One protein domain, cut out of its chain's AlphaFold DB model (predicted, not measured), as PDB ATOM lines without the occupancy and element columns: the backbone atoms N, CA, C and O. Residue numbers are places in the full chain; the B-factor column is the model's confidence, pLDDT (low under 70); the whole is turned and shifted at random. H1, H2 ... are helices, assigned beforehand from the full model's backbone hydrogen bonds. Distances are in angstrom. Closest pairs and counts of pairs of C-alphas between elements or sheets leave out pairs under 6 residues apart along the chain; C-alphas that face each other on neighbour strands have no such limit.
ATOM      1  N   ILE A   2     610.695 544.731 454.455       51.12
ATOM      2  CA  ILE A   2     610.419 543.416 455.108       51.12
ATOM      3  C   ILE A   2     610.158 543.518 456.631       51.12
ATOM      4  O   ILE A   2     609.365 542.762 457.177       51.12
ATOM      5  N   TRP A   3     610.776 544.482 457.316       44.78
ATOM      6  CA  TRP A   3     610.686 544.626 458.779       44.78
ATOM      7  C   TRP A   3     609.332 545.119 459.291       44.78
ATOM      8  O   TRP A   3     608.888 544.679 460.347       44.78
ATOM      9  N   GLU A   4     608.657 545.980 458.528       48.12
ATOM     10  CA  GLU A   4     607.283 546.391 458.836       48.12
ATOM     11  C   GLU A   4     606.351 545.184 458.784       48.12
ATOM     12  O   GLU A   4     605.523 545.026 459.668       48.12
ATOM     13  N   TYR A   5     606.556 544.268 457.828       51.22
ATOM     14  CA  TYR A   5     605.773 543.038 457.762       51.22
ATOM     15  C   TYR A   5     605.993 542.142 458.977       51.22
ATOM     16  O   TYR A   5     605.015 541.616 459.482       51.22
ATOM     17  N   VAL A   6     607.217 541.982 459.488       52.66
ATOM     18  CA  VAL A   6     607.462 541.151 460.686       52.66
ATOM     19  C   VAL A   6     606.782 541.743 461.921       52.66
ATOM     20  O   VAL A   6     606.098 541.022 462.644       52.66
ATOM     21  N   LEU A   7     606.916 543.057 462.135       51.62
ATOM     22  CA  LEU A   7     606.267 543.751 463.252       51.62
ATOM     23  C   LEU A   7     604.739 543.689 463.143       51.62
ATOM     24  O   LEU A   7     604.092 543.280 464.098       51.62
ATOM     25  N   ILE A   8     604.170 543.989 461.973       52.53
ATOM     26  CA  ILE A   8     602.720 543.917 461.729       52.53
ATOM     27  C   ILE A   8     602.211 542.474 461.855       52.53
ATOM     28  O   ILE A   8     601.141 542.247 462.408       52.53
ATOM     29  N   SER A   9     602.978 541.479 461.399       51.66
ATOM     30  CA  SER A   9     602.606 540.061 461.518       51.66
ATOM     31  C   SER A   9     602.547 539.617 462.975       51.66
ATOM     32  O   SER A   9     601.621 538.906 463.349       51.66
ATOM     33  N   LEU A  10     603.498 540.057 463.803       52.66
ATOM     34  CA  LEU A  10     603.510 539.751 465.233       52.66
ATOM     35  C   LEU A  10     602.391 540.475 465.996       52.66
ATOM     36  O   LEU A  10     601.801 539.881 466.893       52.66
ATOM     37  N   ASP A  11     602.077 541.715 465.612       49.09
ATOM     38  CA  ASP A  11     601.045 542.552 466.246       49.09
ATOM     39  C   ASP A  11     599.612 542.161 465.816       49.09
ATOM     40  O   ASP A  11     598.646 542.365 466.545       49.09
ATOM     41  N   SER A  12     599.468 541.548 464.635       51.81
ATOM     42  CA  SER A  12     598.184 541.086 464.079       51.81
ATOM     43  C   SER A  12     597.732 539.706 464.570       51.81
ATOM     44  O   SER A  12     596.639 539.253 464.218       51.81
ATOM     45  N   LEU A  13     598.548 539.017 465.373       56.84
ATOM     46  CA  LEU A  13     598.168 537.720 465.920       56.84
ATOM     47  C   LEU A  13     597.140 537.914 467.045       56.84
ATOM     48  O   LEU A  13     597.388 538.675 467.978       56.84
ATOM     49  N   PRO A  14     595.997 537.201 467.012       55.94
ATOM     50  CA  PRO A  14     594.897 537.392 467.964       55.94
ATOM     51  C   PRO A  14     595.258 537.027 469.414       55.94
ATOM     52  O   PRO A  14     594.465 537.261 470.324       55.94
ATOM     53  N   GLN A  15     596.438 536.442 469.637       61.91
ATOM     54  CA  GLN A  15     596.926 536.006 470.936       61.91
ATOM     55  C   GLN A  15     598.456 536.169 470.996       61.91
ATOM     56  O   GLN A  15     599.136 535.844 470.016       61.91
ATOM     57  N   PRO A  16     599.025 536.656 472.115       69.81
ATOM     58  CA  PRO A  16     600.471 536.781 472.252       69.81
ATOM     59  C   PRO A  16     601.121 535.393 472.219       69.81
ATOM     60  O   PRO A  16     600.955 534.623 473.159       69.81
ATOM     61  N   LEU A  17     601.918 535.106 471.183       82.44
ATOM     62  CA  LEU A  17     602.620 533.819 471.003       82.44
ATOM     63  C   LEU A  17     603.750 533.570 472.011       82.44
ATOM     64  O   LEU A  17     604.557 532.656 471.839       82.44
ATOM     65  N   SER A  18     603.895 534.412 473.031       84.25
ATOM     66  CA  SER A  18     605.023 534.357 473.958       84.25
ATOM     67  C   SER A  18     605.047 533.050 474.752       84.25
ATOM     68  O   SER A  18     606.121 532.479 474.956       84.25
ATOM     69  N   ASN A  19     603.879 532.544 475.150       85.38
ATOM     70  CA  ASN A  19     603.759 531.298 475.901       85.38
ATOM     71  C   ASN A  19     604.077 530.085 475.015       85.38
ATOM     72  O   ASN A  19     604.879 529.227 475.383       85.38
ATOM     73  N   GLU A  20     603.519 530.056 473.811       91.31
ATOM     74  CA  GLU A  20     603.698 528.996 472.821       91.31
ATOM     75  C   GLU A  20     605.153 528.960 472.342       91.31
ATOM     76  O   GLU A  20     605.745 527.890 472.218       91.31
ATOM     77  N   THR A  21     605.771 530.129 472.153       92.69
ATOM     78  CA  THR A  21     607.198 530.249 471.822       92.69
ATOM     79  C   THR A  21     608.069 529.764 472.978       92.69
ATOM     80  O   THR A  21     609.054 529.064 472.749       92.69
ATOM     81  N   SER A  22     607.722 530.085 474.231       92.12
ATOM     82  CA  SER A  22     608.456 529.565 475.393       92.12
ATOM     83  C   SER A  22     608.398 528.038 475.438       92.12
ATOM     84  O   SER A  22     609.432 527.388 475.574       92.12
ATOM     85  N   GLN A  23     607.209 527.464 475.251       93.94
ATOM     86  CA  GLN A  23     607.008 526.016 475.231       93.94
ATOM     87  C   GLN A  23     607.730 525.347 474.053       93.94
ATOM     88  O   GLN A  23     608.343 524.297 474.232       93.94
ATOM     89  N   LEU A  24     607.731 525.965 472.866       95.75
ATOM     90  CA  LEU A  24     608.496 525.515 471.697       95.75
ATOM     91  C   LEU A  24     609.989 525.357 472.032       95.75
ATOM     92  O   LEU A  24     610.601 524.329 471.722       95.75
ATOM     93  N   LEU A  25     610.572 526.365 472.686       95.44
ATOM     94  CA  LEU A  25     611.978 526.363 473.089       95.44
ATOM     95  C   LEU A  25     612.264 525.316 474.173       95.44
ATOM     96  O   LEU A  25     613.270 524.607 474.099       95.44
ATOM     97  N   ASP A  26     611.370 525.198 475.149       94.56
ATOM     98  CA  ASP A  26     611.452 524.241 476.250       94.56
ATOM     99  C   ASP A  26     611.387 522.785 475.773       94.56
ATOM    100  O   ASP A  26     612.210 521.958 476.175       94.56
ATOM    101  N   ILE A  27     610.463 522.472 474.861       94.81
ATOM    102  CA  ILE A  27     610.325 521.137 474.267       94.81
ATOM    103  C   ILE A  27     611.559 520.796 473.432       94.81
ATOM    104  O   ILE A  27     612.098 519.694 473.541       94.81
ATOM    105  N   SER A  28     612.060 521.747 472.642       95.56
ATOM    106  CA  SER A  28     613.298 521.537 471.892       95.56
ATOM    107  C   SER A  28     614.489 521.246 472.805       95.56
ATOM    108  O   SER A  28     615.244 520.294 472.581       95.56
ATOM    109  N   ALA A  29     614.635 522.030 473.875       94.50
ATOM    110  CA  ALA A  29     615.657 521.808 474.886       94.50
ATOM    111  C   ALA A  29     615.541 520.408 475.499       94.50
ATOM    112  O   ALA A  29     616.549 519.706 475.583       94.50
ATOM    113  N   TYR A  30     614.326 519.992 475.861       93.69
ATOM    114  CA  TYR A  30     614.046 518.698 476.482       93.69
ATOM    115  C   TYR A  30     614.449 517.512 475.594       93.69
ATOM    116  O   TYR A  30     615.006 516.535 476.087       93.69
ATOM    117  N   TYR A  31     614.216 517.602 474.280       92.19
ATOM    118  CA  TYR A  31     614.572 516.531 473.341       92.19
ATOM    119  C   TYR A  31     616.041 516.538 472.905       92.19
ATOM    120  O   TYR A  31     616.558 515.502 472.491       92.19
ATOM    121  N   THR A  32     616.720 517.680 472.999       91.75
ATOM    122  CA  THR A  32     618.091 517.830 472.483       91.75
ATOM    123  C   THR A  32     619.151 517.686 473.572       91.75
ATOM    124  O   THR A  32     620.283 517.279 473.299       91.75
ATOM    125  N   VAL A  33     618.823 518.061 474.809       88.94
ATOM    126  CA  VAL A  33     619.779 518.133 475.915       88.94
ATOM    127  C   VAL A  33     619.376 517.129 476.992       88.94
ATOM    128  O   VAL A  33     618.260 517.211 477.500       88.94
ATOM    129  N   PRO A  34     620.273 516.201 477.380       83.75
ATOM    130  CA  PRO A  34     620.000 515.261 478.456       83.75
ATOM    131  C   PRO A  34     619.624 515.997 479.740       83.75
ATOM    132  O   PRO A  34     620.345 516.886 480.199       83.75
ATOM    133  N   THR A  35     618.497 515.604 480.323       74.31
ATOM    134  CA  THR A  35     617.933 516.250 481.500       74.31
ATOM    135  C   THR A  35     617.542 515.225 482.558       74.31
ATOM    136  O   THR A  35     616.957 514.199 482.214       74.31
ATOM    137  N   PRO A  36     617.834 515.479 483.847       72.81
ATOM    138  CA  PRO A  36     617.263 514.700 484.941       72.81
ATOM    139  C   PRO A  36     615.827 515.141 485.282       72.81
ATOM    140  O   PRO A  36     615.185 514.520 486.125       72.81
ATOM    141  N   TYR A  37     615.325 516.226 484.680       72.19
ATOM    142  CA  TYR A  37     614.011 516.785 484.987       72.19
ATOM    143  C   TYR A  37     612.904 516.090 484.188       72.19
ATOM    144  O   TYR A  37     613.033 515.877 482.986       72.19
ATOM    145  N   SER A  38     611.785 515.792 484.851       70.69
ATOM    146  CA  SER A  38     610.594 515.188 484.235       70.69
ATOM    147  C   SER A  38     609.686 516.192 483.516       70.69
ATOM    148  O   SER A  38     608.766 515.788 482.810       70.69
ATOM    149  N   SER A  39     609.924 517.493 483.702       77.25
ATOM    150  CA  SER A  39     609.140 518.578 483.114       77.25
ATOM    151  C   SER A  39     610.020 519.463 482.241       77.25
ATOM    152  O   SER A  39     611.175 519.729 482.578       77.25
ATOM    153  N   TYR A  40     609.455 519.929 481.130       76.81
ATOM    154  CA  TYR A  40     610.120 520.833 480.196       76.81
ATOM    155  C   TYR A  40     609.897 522.316 480.533       76.81
ATOM    156  O   TYR A  40     610.620 523.152 480.009       76.81
ATOM    157  N   ASN A  41     608.965 522.671 481.428       81.25
ATOM    158  CA  ASN A  41     608.639 524.077 481.703       81.25
ATOM    159  C   ASN A  41     609.849 524.881 482.202       81.25
ATOM    160  O   ASN A  41     610.418 524.597 483.259       81.25
ATOM    161  N   GLY A  42     610.206 525.922 481.454       83.06
ATOM    162  CA  GLY A  42     611.348 526.791 481.715       83.06
ATOM    163  C   GLY A  42     612.710 526.133 481.482       83.06
ATOM    164  O   GLY A  42     613.732 526.746 481.812       83.06
ATOM    165  N   TYR A  43     612.762 524.915 480.935       88.00
ATOM    166  CA  TYR A  43     613.995 524.151 480.774       88.00
ATOM    167  C   TYR A  43     614.999 524.855 479.857       88.00
ATOM    168  O   TYR A  43     616.188 524.914 480.176       88.00
ATOM    169  N   PHE A  44     614.543 525.497 478.781       91.44
ATOM    170  CA  PHE A  44     615.424 526.247 477.885       91.44
ATOM    171  C   PHE A  44     616.160 527.382 478.613       91.44
ATOM    172  O   PHE A  44     617.330 527.657 478.332       91.44
ATOM    173  N   SER A  45     615.505 528.028 479.582       87.19
ATOM    174  CA  SER A  45     616.054 529.189 480.294       87.19
ATOM    175  C   SER A  45     617.219 528.851 481.232       87.19
ATOM    176  O   SER A  45     618.089 529.698 481.457       87.19
ATOM    177  N   VAL A  46     617.271 527.617 481.747       86.00
ATOM    178  CA  VAL A  46     618.320 527.158 482.676       86.00
ATOM    179  C   VAL A  46     619.532 526.555 481.963       86.00
ATOM    180  O   VAL A  46     620.558 526.296 482.592       86.00
ATOM    181  N   LEU A  47     619.449 526.353 480.644       84.94
ATOM    182  CA  LEU A  47     620.530 525.780 479.853       84.94
ATOM    183  C   LEU A  47     621.727 526.732 479.696       84.94
ATOM    184  O   LEU A  47     621.604 527.952 479.511       84.94
ATOM    185  N   SER A  48     622.922 526.131 479.650       86.25
ATOM    186  CA  SER A  48     624.140 526.822 479.221       86.25
ATOM    187  C   SER A  48     623.966 527.405 477.812       86.25
ATOM    188  O   SER A  48     623.155 526.930 477.013       86.25
ATOM    189  N   ARG A  49     624.749 528.434 477.475       85.00
ATOM    190  CA  ARG A  49     624.679 529.087 476.156       85.00
ATOM    191  C   ARG A  49     624.847 528.089 475.004       85.00
ATOM    192  O   ARG A  49     624.077 528.128 474.052       85.00
ATOM    193  N   SER A  50     625.819 527.181 475.117       87.69
ATOM    194  CA  SER A  50     626.063 526.135 474.114       87.69
ATOM    195  C   SER A  50     624.846 525.221 473.942       87.69
ATOM    196  O   SER A  50     624.420 524.956 472.820       87.69
ATOM    197  N   ASN A  51     624.214 524.814 475.045       91.88
ATOM    198  CA  ASN A  51     623.043 523.941 475.007       91.88
ATOM    199  C   ASN A  51     621.791 524.647 474.460       91.88
ATOM    200  O   ASN A  51     621.042 524.033 473.704       91.88
ATOM    201  N   ARG A  52     621.603 525.944 474.739       93.25
ATOM    202  CA  ARG A  52     620.539 526.747 474.105       93.25
ATOM    203  C   ARG A  52     620.701 526.822 472.588       93.25
ATOM    204  O   ARG A  52     619.730 526.649 471.861       93.25
ATOM    205  N   LEU A  53     621.929 527.017 472.102       93.38
ATOM    206  CA  LEU A  53     622.211 527.015 470.660       93.38
ATOM    207  C   LEU A  53     621.974 525.639 470.024       93.38
ATOM    208  O   LEU A  53     621.488 525.574 468.900       93.38
ATOM    209  N   LYS A  54     622.275 524.541 470.732       95.00
ATOM    210  CA  LYS A  54     621.944 523.185 470.262       95.00
ATOM    211  C   LYS A  54     620.436 522.994 470.104       95.00
ATOM    212  O   LYS A  54     620.014 522.507 469.064       95.00
ATOM    213  N   ALA A  55     619.642 523.421 471.085       95.44
ATOM    214  CA  ALA A  55     618.182 523.358 471.008       95.44
ATOM    215  C   ALA A  55     617.627 524.194 469.835       95.44
ATOM    216  O   ALA A  55     616.796 523.721 469.063       95.44
ATOM    217  N   LEU A  56     618.124 525.418 469.633       95.88
ATOM    218  CA  LEU A  56     617.719 526.234 468.478       95.88
ATOM    219  C   LEU A  56     618.064 525.556 467.143       95.88
ATOM    220  O   LEU A  56     617.207 525.467 466.268       95.88
ATOM    221  N   ARG A  57     619.269 524.983 467.015       96.12
ATOM    222  CA  ARG A  57     619.668 524.213 465.822       96.12
ATOM    223  C   ARG A  57     618.805 522.972 465.596       96.12
ATOM    224  O   ARG A  57     618.559 522.611 464.449       96.12
ATOM    225  N   ALA A  58     618.357 522.306 466.659       96.25
ATOM    226  CA  ALA A  58     617.463 521.160 466.533       96.25
ATOM    227  C   ALA A  58     616.100 521.575 465.957       96.25
ATOM    228  O   ALA A  58     615.579 520.882 465.088       96.25
ATOM    229  N   LEU A  59     615.559 522.730 466.363       96.81
ATOM    230  CA  LEU A  59     614.341 523.286 465.757       96.81
ATOM    231  C   LEU A  59     614.567 523.697 464.299       96.81
ATOM    232  O   LEU A  59     613.737 523.401 463.446       96.81
ATOM    233  N   GLU A  60     615.699 524.337 464.008       95.44
ATOM    234  CA  GLU A  60     616.067 524.792 462.661       95.44
ATOM    235  C   GLU A  60     616.142 523.625 461.666       95.44
ATOM    236  O   GLU A  60     615.610 523.696 460.556       95.44
ATOM    237  N   ASN A  61     616.728 522.511 462.112       96.44
ATOM    238  CA  ASN A  61     616.854 521.276 461.343       96.44
ATOM    239  C   ASN A  61     615.625 520.356 461.440       96.44
ATOM    240  O   ASN A  61     615.661 519.255 460.893       96.44
ATOM    241  N   LEU A  62     614.557 520.770 462.137       95.56
ATOM    242  CA  LEU A  62     613.349 519.969 462.381       95.56
ATOM    243  C   LEU A  62     613.643 518.598 463.033       95.56
ATOM    244  O   LEU A  62     612.943 517.618 462.797       95.56
ATOM    245  N   GLN A  63     614.675 518.525 463.877       95.62
ATOM    246  CA  GLN A  63     615.116 517.329 464.612       95.62
ATOM    247  C   GLN A  63     614.375 517.148 465.949       95.62
ATOM    248  O   GLN A  63     614.919 516.614 466.913       95.62
ATOM    249  N   VAL A  64     613.131 517.612 466.016       94.19
ATOM    250  CA  VAL A  64     612.257 517.516 467.189       94.19
ATOM    251  C   VAL A  64     610.898 516.951 466.765       94.19
ATOM    252  O   VAL A  64     610.489 517.157 465.621       94.19
ATOM    253  N   PRO A  65     610.178 516.247 467.653       94.69
ATOM    254  CA  PRO A  65     608.863 515.697 467.330       94.69
ATOM    255  C   PRO A  65     607.839 516.823 467.109       94.69
ATOM    256  O   PRO A  65     607.359 517.438 468.063       94.69
ATOM    257  N   LEU A  66     607.528 517.108 465.839       95.69
ATOM    258  CA  LEU A  66     606.659 518.220 465.424       95.69
ATOM    259  C   LEU A  66     605.216 518.074 465.921       95.69
ATOM    260  O   LEU A  66     604.530 519.073 466.136       95.69
ATOM    261  N   ASP A  67     604.773 516.838 466.132       96.31
ATOM    262  CA  ASP A  67     603.465 516.479 466.670       96.31
ATOM    263  C   ASP A  67     603.309 516.864 468.145       96.31
ATOM    264  O   ASP A  67     602.186 517.019 468.619       96.31
ATOM    265  N   LYS A  68     604.421 517.051 468.865       94.25
ATOM    266  CA  LYS A  68     604.436 517.408 470.290       94.25
ATOM    267  C   LYS A  68     604.619 518.896 470.548       94.25
ATOM    268  O   LYS A  68     604.606 519.309 471.704       94.25
ATOM    269  N   LEU A  69     604.832 519.687 469.501       95.44
ATOM    270  CA  LEU A  69     604.995 521.129 469.630       95.44
ATOM    271  C   LEU A  69     603.651 521.800 469.948       95.44
ATOM    272  O   LEU A  69     602.602 521.282 469.564       95.44
ATOM    273  N   PRO A  70     603.659 522.955 470.633       94.19
ATOM    274  CA  PRO A  70     602.437 523.676 470.950       94.19
ATOM    275  C   PRO A  70     601.813 524.247 469.675       94.19
ATOM    276  O   PRO A  70     602.513 524.627 468.735       94.19
ATOM    277  N   ILE A  71     600.488 524.349 469.644       93.12
ATOM    278  CA  ILE A  71     599.777 525.147 468.637       93.12
ATOM    279  C   ILE A  71     600.249 526.603 468.790       93.12
ATOM    280  O   ILE A  71     600.346 527.055 469.926       93.12
ATOM    281  N   PRO A  72     600.561 527.347 467.709       92.69
ATOM    282  CA  PRO A  72     600.356 527.031 466.287       92.69
ATOM    283  C   PRO A  72     601.532 526.327 465.577       92.69
ATOM    284  O   PRO A  72     601.477 526.114 464.365       92.69
ATOM    285  N   TYR A  73     602.601 525.976 466.292       94.38
ATOM    286  CA  TYR A  73     603.806 525.351 465.728       94.38
ATOM    287  C   TYR A  73     603.653 523.852 465.451       94.38
ATOM    288  O   TYR A  73     604.428 523.293 464.673       94.38
ATOM    289  N   GLN A  74     602.669 523.203 466.078       96.38
ATOM    290  CA  GLN A  74     602.386 521.781 465.904       96.38
ATOM    291  C   GLN A  74     602.263 521.417 464.420       96.38
ATOM    292  O   GLN A  74     601.417 521.953 463.705       96.38
ATOM    293  N   ASN A  75     603.123 520.508 463.954       96.62
ATOM    294  CA  ASN A  75     603.197 520.071 462.554       96.62
ATOM    295  C   ASN A  75     603.333 521.206 461.515       96.62
ATOM    296  O   ASN A  75     603.022 521.006 460.342       96.62
ATOM    297  N   ASN A  76     603.829 522.382 461.915       95.12
ATOM    298  CA  ASN A  76     603.971 523.544 461.041       95.12
ATOM    299  C   ASN A  76     605.446 523.973 460.911       95.12
ATOM    300  O   ASN A  76     605.883 524.936 461.551       95.12
ATOM    301  N   PRO A  77     606.244 523.279 460.075       94.88
ATOM    302  CA  PRO A  77     607.674 523.555 459.934       94.88
ATOM    303  C   PRO A  77     607.960 524.963 459.404       94.88
ATOM    304  O   PRO A  77     608.976 525.560 459.756       94.88
ATOM    305  N   THR A  78     607.066 525.516 458.583       92.62
ATOM    306  CA  THR A  78     607.196 526.875 458.045       92.62
ATOM    307  C   THR A  78     607.125 527.910 459.159       92.62
ATOM    308  O   THR A  78     607.992 528.777 459.245       92.62
ATOM    309  N   LEU A  79     606.136 527.798 460.049       91.31
ATOM    310  CA  LEU A  79     605.970 528.744 461.148       91.31
ATOM    311  C   LEU A  79     607.111 528.654 462.170       91.31
ATOM    312  O   LEU A  79     607.557 529.678 462.680       91.31
ATOM    313  N   ILE A  80     607.632 527.447 462.421       94.50
ATOM    314  CA  ILE A  80     608.818 527.249 463.269       94.50
ATOM    315  C   ILE A  80     610.017 528.010 462.695       94.50
ATOM    316  O   ILE A  80     610.677 528.745 463.425       94.50
ATOM    317  N   LYS A  81     610.276 527.881 461.387       92.94
ATOM    318  CA  LYS A  81     611.380 528.589 460.723       92.94
ATOM    319  C   LYS A  81     611.214 530.106 460.789       92.94
ATOM    320  O   LYS A  81     612.147 530.781 461.202       92.94
ATOM    321  N   ILE A  82     610.019 530.624 460.493       90.31
ATOM    322  CA  ILE A  82     609.716 532.063 460.607       90.31
ATOM    323  C   ILE A  82     609.983 532.572 462.030       90.31
ATOM    324  O   ILE A  82     610.549 533.654 462.219       90.31
ATOM    325  N   MET A  83     609.607 531.791 463.044       91.94
ATOM    326  CA  MET A  83     609.835 532.158 464.440       91.94
ATOM    327  C   MET A  83     611.323 532.144 464.803       91.94
ATOM    328  O   MET A  83     611.794 533.066 465.468       91.94
ATOM    329  N   LEU A  84     612.083 531.143 464.353       93.81
ATOM    330  CA  LEU A  84     613.532 531.094 464.565       93.81
ATOM    331  C   LEU A  84     614.254 532.245 463.865       93.81
ATOM    332  O   LEU A  84     615.090 532.895 464.492       93.81
ATOM    333  N   ASP A  85     613.888 532.544 462.620       91.06
ATOM    334  CA  ASP A  85     614.412 533.694 461.884       91.06
ATOM    335  C   ASP A  85     614.140 534.986 462.657       91.06
ATOM    336  O   ASP A  85     615.049 535.793 462.846       91.06
ATOM    337  N   SER A  86     612.928 535.142 463.197       87.81
ATOM    338  CA  SER A  86     612.564 536.286 464.038       87.81
ATOM    339  C   SER A  86     613.408 536.347 465.316       87.81
ATOM    340  O   SER A  86     613.909 537.413 465.664       87.81
ATOM    341  N   ILE A  87     613.638 535.221 466.003       88.38
ATOM    342  CA  ILE A  87     614.503 535.161 467.197       88.38
ATOM    343  C   ILE A  87     615.936 535.581 466.849       88.38
ATOM    344  O   ILE A  87     616.534 536.394 467.565       88.38
ATOM    345  N   TYR A  88     616.494 535.058 465.756       87.62
ATOM    346  CA  TYR A  88     617.842 535.401 465.308       87.62
ATOM    347  C   TYR A  88     617.946 536.875 464.903       87.62
ATOM    348  O   TYR A  88     618.874 537.561 465.335       87.62
ATOM    349  N   GLN A  89     616.977 537.382 464.143       84.50
ATOM    350  CA  GLN A  89     616.927 538.772 463.690       84.50
ATOM    351  C   GLN A  89     616.747 539.746 464.853       84.50
ATOM    352  O   GLN A  89     617.501 540.708 464.945       84.50
ATOM    353  N   LEU A  90     615.821 539.491 465.780       79.56
ATOM    354  CA  LEU A  90     615.617 540.340 466.959       79.56
ATOM    355  C   LEU A  90     616.849 540.349 467.863       79.56
ATOM    356  O   LEU A  90     617.239 541.404 468.363       79.56
ATOM    357  N   THR A  91     617.505 539.198 468.020       73.94
ATOM    358  CA  THR A  91     618.783 539.122 468.735       73.94
ATOM    359  C   THR A  91     619.831 539.984 468.037       73.94
ATOM    360  O   THR A  91     620.497 540.790 468.684       73.94
ATOM    361  N   PHE A  92     619.950 539.863 466.714       72.06
ATOM    362  CA  PHE A  92     620.858 540.674 465.910       72.06
ATOM    363  C   PHE A  92     620.536 542.170 466.056       72.06
ATOM    364  O   PHE A  92     621.408 542.943 466.432       72.06
ATOM    365  N   PHE A  93     619.289 542.601 465.882       70.44
ATOM    366  CA  PHE A  93     618.905 544.010 466.004       70.44
ATOM    367  C   PHE A  93     619.094 544.591 467.396       70.44
ATOM    368  O   PHE A  93     619.575 545.721 467.511       70.44
ATOM    369  N   GLY A  94     618.790 543.826 468.446       65.50
ATOM    370  CA  GLY A  94     619.114 544.219 469.816       65.50
ATOM    371  C   GLY A  94     620.606 544.518 469.957       65.50
ATOM    372  O   GLY A  94     620.986 545.577 470.447       65.50
ATOM    373  N   TYR A  95     621.464 543.660 469.393       59.47
ATOM    374  CA  TYR A  95     622.903 543.914 469.380       59.47
ATOM    375  C   TYR A  95     623.296 545.181 468.605       59.47
ATOM    376  O   TYR A  95     624.179 545.900 469.068       59.47
ATOM    377  N   TYR A  96     622.668 545.487 467.465       57.59
ATOM    378  CA  TYR A  96     623.049 546.646 466.640       57.59
ATOM    379  C   TYR A  96     622.539 547.990 467.167       57.59
ATOM    380  O   TYR A  96     623.239 548.996 467.037       57.59
ATOM    381  N   THR A  97     621.353 548.027 467.773       63.44
ATOM    382  CA  THR A  97     620.753 549.277 468.278       63.44
ATOM    383  C   THR A  97     621.544 549.868 469.444       63.44
ATOM    384  O   THR A  97     621.684 551.085 469.544       63.44
ATOM    385  N   GLU A  98     622.140 549.015 470.273       70.44
ATOM    386  CA  GLU A  98     622.965 549.417 471.416       70.44
ATOM    387  C   GLU A  98     624.461 549.533 471.069       70.44
ATOM    388  O   GLU A  98     625.255 550.046 471.860       70.44
ATOM    389  N   TRP A  99     624.867 549.091 469.873       73.44
ATOM    390  CA  TRP A  99     626.274 548.934 469.473       73.44
ATOM    391  C   TRP A  99     627.096 550.222 469.563       73.44
ATOM    392  O   TRP A  99     628.276 550.197 469.923       73.44
TER     393      TRP A  99
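Overview. This is residues 2 to 99 of the 153 residues of an uncharacterized protein of Bacillus sp. HD4P25 (UniProt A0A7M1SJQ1). H2 lies nearest the middle of this all-helix domain, with the short H3 and the about perpendicular H4 packed on it; the long H5 meets the end of H4 near its own beginning, and these two open as a V. The far part of H5, with residues 90 to 99, sticks out as an arm, and H1 lies at the side of H5 without clearly touching it. The printed part has 98 residues with five named helices, H1 to H5 in order along the chain, and no named strand. It is compact, with a radius of gyration of the C-alphas of 13.9 A, and its C-alphas span 41 by 32 by 22 A.

Arrangement. H1, residues 2 to 11, is close to but not clearly touching H5, residues 77 to 97; their closest C-alphas, of Val 6 and Ser 86, are 7.8 A apart. Their lines stand at a steep tilt of 69.9 degrees, only just short of about perpendicular, and they run opposite ways. H1 is apart from H2, residues 18 to 32. H2 touches H3, residues 43 to 46, with its residues 25 to 30 alone; the closest C-alphas, of Asp 26 and Phe 44, are 4.7 A apart. H2 also touches H4, residues 49 to 60, about perpendicular at 79 degrees, with the C-alphas of Ala 29 and Ala 55 closest at 4.9 A. H3 and H4 are close but not clearly touching, the closest C-alphas being those of Phe 44 and Arg 52 at 6.4 A. H4 and H5 form a helical hairpin at a steep tilt of 40 degrees, opposite ways. They touch through residues 56 to 60 of H4 and 80 to 84 of H5 alone, and the closest C-alphas, of Glu 60 and Lys 81, are 6.3 A apart. H2 and H5 are near each other, with 7 pairs of C-alphas within 10 A. In H1, H2, H4 and H5 every O i to N i+4 pair is within hydrogen-bond range; H3 is too short for such a pair.

Along the chain. H1 begins at C-alpha 2, (610.419, 543.416, 455.108), and is 14.6 A long from first to last C-alpha. H2 measures 21.1 A and begins at C-alpha 18, (605.023, 534.357, 473.958). H3 has 4 residues, and H4 measures 16.6 A. H5, the longest helix with 21 residues, measures 30.0 A and ends at C-alpha 97, (620.753, 549.277, 468.278).

Size, cuts and confidence. The two C-alphas farthest apart are those of Glu 4 and Pro 36, 42.3 A. The printed part has no cut. The link from H4 to H5, residues 61 to 76, is long, and that from H3 to H4 is tight. Residues 11 to 16 stand free, as do residues 90 to 99, of which 90 to 97 belong to H5. The mean pLDDT of the printed part is 82.5; residues 2 to 16 and 94 to 97 are under 70.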